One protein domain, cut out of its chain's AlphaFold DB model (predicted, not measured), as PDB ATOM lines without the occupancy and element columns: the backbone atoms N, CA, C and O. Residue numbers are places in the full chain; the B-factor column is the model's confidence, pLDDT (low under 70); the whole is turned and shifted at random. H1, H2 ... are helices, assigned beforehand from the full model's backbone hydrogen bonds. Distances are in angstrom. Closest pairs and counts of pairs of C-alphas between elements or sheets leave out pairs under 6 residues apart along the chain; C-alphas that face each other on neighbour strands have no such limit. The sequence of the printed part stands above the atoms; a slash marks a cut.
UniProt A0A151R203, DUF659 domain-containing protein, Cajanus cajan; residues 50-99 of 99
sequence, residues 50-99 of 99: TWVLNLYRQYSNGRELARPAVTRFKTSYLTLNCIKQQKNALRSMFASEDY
ATOM      1  N   THR A  50     330.417 324.385 235.568       94.81
ATOM      2  CA  THR A  50     329.655 325.397 234.818       94.81
ATOM      3  C   THR A  50     328.342 325.778 235.502       94.81
ATOM      4  O   THR A  50     327.958 326.943 235.470       94.81
ATOM      5  N   TRP A  51     327.668 324.823 236.151       96.12
ATOM      6  CA  TRP A  51     326.427 325.096 236.876       96.12
ATOM      7  C   TRP A  51     326.666 325.973 238.115       96.12
ATOM      8  O   TRP A  51     325.942 326.945 238.296       96.12
ATOM      9  N   VAL A  52     327.733 325.721 238.888       96.25
ATOM     10  CA  VAL A  52     328.111 326.550 240.051       96.25
ATOM     11  C   VAL A  52     328.502 327.955 239.600       96.25
ATOM     12  O   VAL A  52     328.112 328.936 240.226       96.25
ATOM     13  N   LEU A  53     329.231 328.078 238.487       95.44
ATOM     14  CA  LEU A  53     329.567 329.378 237.907       95.44
ATOM     15  C   LEU A  53     328.315 330.159 237.489       95.44
ATOM     16  O   LEU A  53     328.211 331.357 237.755       95.44
ATOM     17  N   ASN A  54     327.366 329.494 236.832       95.38
ATOM     18  CA  ASN A  54     326.119 330.125 236.413       95.38
ATOM     19  C   ASN A  54     325.264 330.529 237.616       95.38
ATOM     20  O   ASN A  54     324.746 331.643 237.627       95.38
ATOM     21  N   LEU A  55     325.187 329.680 238.642       96.50
ATOM     22  CA  LEU A  55     324.512 329.996 239.896       96.50
ATOM     23  C   LEU A  55     325.162 331.210 240.566       96.50
ATOM     24  O   LEU A  55     324.494 332.195 240.859       96.50
ATOM     25  N   TYR A  56     326.488 331.217 240.698       96.25
ATOM     26  CA  TYR A  56     327.220 332.360 241.236       96.25
ATOM     27  C   TYR A  56     326.896 333.663 240.497       96.25
ATOM     28  O   TYR A  56     326.639 334.678 241.141       96.25
ATOM     29  N   ARG A  57     326.848 333.642 239.158       95.31
ATOM     30  CA  ARG A  57     326.501 334.819 238.342       95.31
ATOM     31  C   ARG A  57     325.089 335.338 238.605       95.31
ATOM     32  O   ARG A  57     324.890 336.549 238.526       95.31
ATOM     33  N   GLN A  58     324.134 334.468 238.928       95.81
ATOM     34  CA  GLN A  58     322.783 334.890 239.314       95.81
ATOM     35  C   GLN A  58     322.811 335.653 240.645       95.81
ATOM     36  O   GLN A  58     322.232 336.731 240.745       95.81
ATOM     37  N   TYR A  59     323.560 335.155 241.632       95.81
ATOM     38  CA  TYR A  59     323.674 335.783 242.954       95.81
ATOM     39  C   TYR A  59     324.600 337.014 242.971       95.81
ATOM     40  O   TYR A  59     324.471 337.879 243.839       95.81
ATOM     41  N   SER A  60     325.547 337.114 242.035       94.62
ATOM     42  CA  SER A  60     326.546 338.190 241.974       94.62
ATOM     43  C   SER A  60     326.195 339.330 241.009       94.62
ATOM     44  O   SER A  60     327.005 340.244 240.831       94.62
ATOM     45  N   ASN A  61     325.016 339.297 240.374       92.81
ATOM     46  CA  ASN A  61     324.633 340.190 239.272       92.81
ATOM     47  C   ASN A  61     325.662 340.178 238.124       92.81
ATOM     48  O   ASN A  61     326.096 341.225 237.643       92.81
ATOM     49  N   GLY A  62     326.102 338.982 237.724       90.12
ATOM     50  CA  GLY A  62     327.033 338.773 236.613       90.12
ATOM     51  C   GLY A  62     328.482 339.184 236.892       90.12
ATOM     52  O   GLY A  62     329.280 339.278 235.960       90.12
ATOM     53  N   ARG A  63     328.852 339.448 238.151       90.38
ATOM     54  CA  ARG A  63     330.238 339.765 238.526       90.38
ATOM     55  C   ARG A  63     331.092 338.503 238.551       90.38
ATOM     56  O   ARG A  63     330.618 337.436 238.924       90.38
ATOM     57  N   GLU A  64     332.369 338.656 238.218       89.50
ATOM     58  CA  GLU A  64     333.367 337.582 238.207       89.50
ATOM     59  C   GLU A  64     334.320 337.702 239.410       89.50
ATOM     60  O   GLU A  64     334.699 338.808 239.811       89.50
ATOM     61  N   LEU A  65     334.739 336.565 239.981       87.25
ATOM     62  CA  LEU A  65     335.745 336.524 241.055       87.25
ATOM     63  C   LEU A  65     337.178 336.501 240.525       87.25
ATOM     64  O   LEU A  65     338.095 337.007 241.175       87.25
ATOM     65  N   ALA A  66     337.381 335.866 239.374       79.44
ATOM     66  CA  ALA A  66     338.660 335.848 238.694       79.44
ATOM     67  C   ALA A  66     338.696 337.006 237.697       79.44
ATOM     68  O   ALA A  66     337.898 337.070 236.764       79.44
ATOM     69  N   ARG A  67     339.645 337.924 237.885       67.88
ATOM     70  CA  ARG A  67     339.955 338.954 236.895       67.88
ATOM     71  C   ARG A  67     341.262 338.545 236.219       67.88
ATOM     72  O   ARG A  67     342.263 338.453 236.931       67.88
ATOM     73  N   PRO A  68     341.286 338.280 234.900       57.66
ATOM     74  CA  PRO A  68     342.536 338.004 234.205       57.66
ATOM     75  C   PRO A  68     343.500 339.176 234.429       57.66
ATOM     76  O   PRO A  68     343.203 340.306 234.043       57.66
ATOM     77  N   ALA A  69     344.622 338.927 235.100       59.59
ATOM     78  CA  ALA A  69     345.686 339.905 235.287       59.59
ATOM     79  C   ALA A  69     346.964 339.392 234.624       59.59
ATOM     80  O   ALA A  69     347.202 338.190 234.549       59.59
ATOM     81  N   VAL A  70     347.798 340.323 234.156       58.12
ATOM     82  CA  VAL A  70     349.048 340.008 233.443       58.12
ATOM     83  C   VAL A  70     350.059 339.283 234.348       58.12
ATOM     84  O   VAL A  70     350.911 338.560 233.842       58.12
ATOM     85  N   THR A  71     349.957 339.424 235.679       61.19
ATOM     86  CA  THR A  71     350.842 338.747 236.643       61.19
ATOM     87  C   THR A  71     350.081 337.860 237.634       61.19
ATOM     88  O   THR A  71     349.008 338.204 238.149       61.19
ATOM     89  N   ARG A  72     350.654 336.681 237.912       61.97
ATOM     90  CA  ARG A  72     350.038 335.621 238.727       61.97
ATOM     91  C   ARG A  72     349.803 336.034 240.187       61.97
ATOM     92  O   ARG A  72     348.816 335.597 240.769       61.97
ATOM     93  N   PHE A  73     350.626 336.919 240.764       65.94
ATOM     94  CA  PHE A  73     350.481 337.330 242.171       65.94
ATOM     95  C   PHE A  73     349.464 338.431 242.382       65.94
ATOM     96  O   PHE A  73     348.616 338.314 243.271       65.94
ATOM     97  N   LYS A  74     349.438 339.446 241.510       72.50
ATOM     98  CA  LYS A  74     348.327 340.411 241.509       72.50
ATOM     99  C   LYS A  74     346.973 339.718 241.373       72.50
ATOM    100  O   LYS A  74     346.002 340.189 241.956       72.50
ATOM    101  N   THR A  75     346.919 338.580 240.678       76.81
ATOM    102  CA  THR A  75     345.694 337.781 240.550       76.81
ATOM    103  C   THR A  75     345.151 337.355 241.920       76.81
ATOM    104  O   THR A  75     343.979 337.595 242.192       76.81
ATOM    105  N   SER A  76     345.987 336.836 242.831       81.31
ATOM    106  CA  SER A  76     345.560 336.406 244.175       81.31
ATOM    107  C   SER A  76     344.943 337.544 244.998       81.31
ATOM    108  O   SER A  76     343.863 337.385 245.569       81.31
ATOM    109  N   TYR A  77     345.584 338.717 245.029       86.56
ATOM    110  CA  TYR A  77     345.093 339.875 245.791       86.56
ATOM    111  C   TYR A  77     343.838 340.500 245.176       86.56
ATOM    112  O   TYR A  77     342.920 340.895 245.899       86.56
ATOM    113  N   LEU A  78     343.758 340.556 243.844       87.44
ATOM    114  CA  LEU A  78     342.553 341.009 243.150       87.44
ATOM    115  C   LEU A  78     341.385 340.053 243.400       87.44
ATOM    116  O   LEU A  78     340.295 340.511 243.737       87.44
ATOM    117  N   THR A  79     341.620 338.743 243.332       89.31
ATOM    118  CA  THR A  79     340.626 337.724 243.677       89.31
ATOM    119  C   THR A  79     340.162 337.854 245.125       89.31
ATOM    120  O   THR A  79     338.960 337.824 245.379       89.31
ATOM    121  N   LEU A  80     341.072 338.067 246.081       91.75
ATOM    122  CA  LEU A  80     340.705 338.313 247.479       91.75
ATOM    123  C   LEU A  80     339.803 339.542 247.633       91.75
ATOM    124  O   LEU A  80     338.803 339.496 248.352       91.75
ATOM    125  N   ASN A  81     340.120 340.632 246.933       91.94
ATOM    126  CA  ASN A  81     339.291 341.834 246.933       91.94
ATOM    127  C   ASN A  81     337.904 341.569 246.319       91.94
ATOM    128  O   ASN A  81     336.894 341.980 246.891       91.94
ATOM    129  N   CYS A  82     337.828 340.828 245.210       92.12
ATOM    130  CA  CYS A  82     336.559 340.421 244.604       92.12
ATOM    131  C   CYS A  82     335.719 339.563 245.562       92.12
ATOM    132  O   CYS A  82     334.545 339.861 245.767       92.12
ATOM    133  N   ILE A  83     336.320 338.566 246.223       93.94
ATOM    134  CA  ILE A  83     335.641 337.741 247.237       93.94
ATOM    135  C   ILE A  83     335.114 338.615 248.378       93.94
ATOM    136  O   ILE A  83     333.968 338.456 248.795       93.94
ATOM    137  N   LYS A  84     335.909 339.578 248.861       94.69
ATOM    138  CA  LYS A  84     335.477 340.518 249.904       94.69
ATOM    139  C   LYS A  84     334.270 341.344 249.456       94.69
ATOM    140  O   LYS A  84     333.311 341.470 250.212       94.69
ATOM    141  N   GLN A  85     334.295 341.882 248.237       94.06
ATOM    142  CA  GLN A  85     333.193 342.672 247.681       94.06
ATOM    143  C   GLN A  85     331.935 341.835 247.420       94.06
ATOM    144  O   GLN A  85     330.828 342.356 247.510       94.06
ATOM    145  N   GLN A  86     332.096 340.554 247.087       94.88
ATOM    146  CA  GLN A  86     331.012 339.619 246.765       94.88
ATOM    147  C   GLN A  86     330.656 338.692 247.932       94.88
ATOM    148  O   GLN A  86     329.966 337.693 247.750       94.88
ATOM    149  N   LYS A  87     331.091 339.030 249.150       95.38
ATOM    150  CA  LYS A  87     330.913 338.205 250.350       95.38
ATOM    151  C   LYS A  87     329.453 337.828 250.601       95.38
ATOM    152  O   LYS A  87     329.181 336.682 250.945       95.38
ATOM    153  N   ASN A  88     328.533 338.778 250.451       96.50
ATOM    154  CA  ASN A  88     327.112 338.531 250.695       96.50
ATOM    155  C   ASN A  88     326.511 337.637 249.607       96.50
ATOM    156  O   ASN A  88     325.864 336.660 249.948       96.50
ATOM    157  N   ALA A  89     326.819 337.896 248.332       95.75
ATOM    158  CA  ALA A  89     326.391 337.053 247.215       95.75
ATOM    159  C   ALA A  89     326.861 335.600 247.381       95.75
ATOM    160  O   ALA A  89     326.066 334.676 247.260       95.75
ATOM    161  N   LEU A  90     328.134 335.402 247.742       96.19
ATOM    162  CA  LEU A  90     328.684 334.072 248.009       96.19
ATOM    163  C   LEU A  90     327.965 333.377 249.164       96.19
ATOM    164  O   LEU A  90     327.623 332.206 249.056       96.19
ATOM    165  N   ARG A  91     327.725 334.091 250.267       96.75
ATOM    166  CA  ARG A  91     327.016 333.533 251.424       96.75
ATOM    167  C   ARG A  91     325.583 333.142 251.091       96.75
ATOM    168  O   ARG A  91     325.169 332.070 251.500       96.75
ATOM    169  N   SER A  92     324.862 333.991 250.365       96.94
ATOM    170  CA  SER A  92     323.500 333.698 249.927       96.94
ATOM    171  C   SER A  92     323.465 332.500 248.981       96.94
ATOM    172  O   SER A  92     322.638 331.624 249.178       96.94
ATOM    173  N   MET A  93     324.398 332.424 248.027       97.19
ATOM    174  CA  MET A  93     324.502 331.306 247.083       97.19
ATOM    175  C   MET A  93     324.757 329.974 247.795       97.19
ATOM    176  O   MET A  93     324.065 329.008 247.541       97.19
ATOM    177  N   PHE A  94     325.734 329.905 248.704       95.62
ATOM    178  CA  PHE A  94     326.055 328.651 249.400       95.62
ATOM    179  C   PHE A  94     325.016 328.233 250.451       95.62
ATOM    180  O   PHE A  94     325.107 327.129 250.980       95.62
ATOM    181  N   ALA A  95     324.092 329.123 250.812       96.56
ATOM    182  CA  ALA A  95     323.033 328.855 251.778       96.56
ATOM    183  C   ALA A  95     321.657 328.663 251.119       96.56
ATOM    184  O   ALA A  95     320.684 328.459 251.844       96.56
ATOM    185  N   SER A  96     321.554 328.782 249.792       96.25
ATOM    186  CA  SER A  96     320.299 328.564 249.077       96.25
ATOM    187  C   SER A  96     320.055 327.079 248.820       96.25
ATOM    188  O   SER A  96     320.982 326.277 248.824       96.25
ATOM    189  N   GLU A  97     318.796 326.719 248.567       94.44
ATOM    190  CA  GLU A  97     318.415 325.361 248.140       94.44
ATOM    191  C   GLU A  97     318.866 325.046 246.702       94.44
ATOM    192  O   GLU A  97     318.858 323.889 246.291       94.44
ATOM    193  N   ASP A  98     319.269 326.071 245.941       90.88
ATOM    194  CA  ASP A  98     319.759 325.935 244.565       90.88
ATOM    195  C   ASP A  98     321.199 325.387 244.482       90.88
ATOM    196  O   ASP A  98     321.660 325.057 243.384       90.88
ATOM    197  N   TYR A  99     321.931 325.368 245.605       86.44
ATOM    198  CA  TYR A  99     323.323 324.910 245.703       86.44
ATOM    199  C   TYR A  99     323.424 323.484 246.251       86.44
ATOM    200  O   TYR A  99     324.108 322.663 245.593       86.44
TER     201      TYR A  99
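This is residues 50 to 99 of the 99 residues of the protein "DUF659 domain-containing protein" of Cajanus cajan (UniProt A0A151R203). H1 and H3 pack together as a small head at one end; the long link of residues 60 to 71 runs away from it, and H2 folds back toward it as a long arm. The printed part has 50 residues with three named helices, H1, H2, H3 in chain order, and no named strand: all helix. It is only just compact, close to loose, with a radius of gyration of the C-alphas of 11.7 A, and elongated, spanning 37 by 20 by 15 A.

Find C-alpha 50 at (329.655, 325.397, 234.818); there H1 begins, residues 50 to 59, 14.5 A long. H2, residues 72 to 85, begins at (350.038, 335.621, 238.727) and runs 20.3 A. H3, residues 87 to 94, runs 10.8 A to (326.055, 328.651, 249.400).

Look at Tyr 59 and Ala 89, the closest C-alphas of H1 and H3, 5.2 A apart: these helices touch, at a steep tilt of 51 degrees, opposite ways. H2 and H3 are close but not clearly touching, about perpendicular at 82 degrees; their closest C-alphas, Ile 83 and Leu 90, are 7.9 A apart. H1 and H2 are apart. Every O i to N i+4 pair is within hydrogen-bond range in H1 and H3, and 8 of 10 in H2.

The C-alphas farthest apart, Val 70 and Glu 97, are 37.0 A apart. The printed part has no cut. The link H1 to H2 is long, H2 to H3 tight. Residues 67 to 73 have pLDDT under 70.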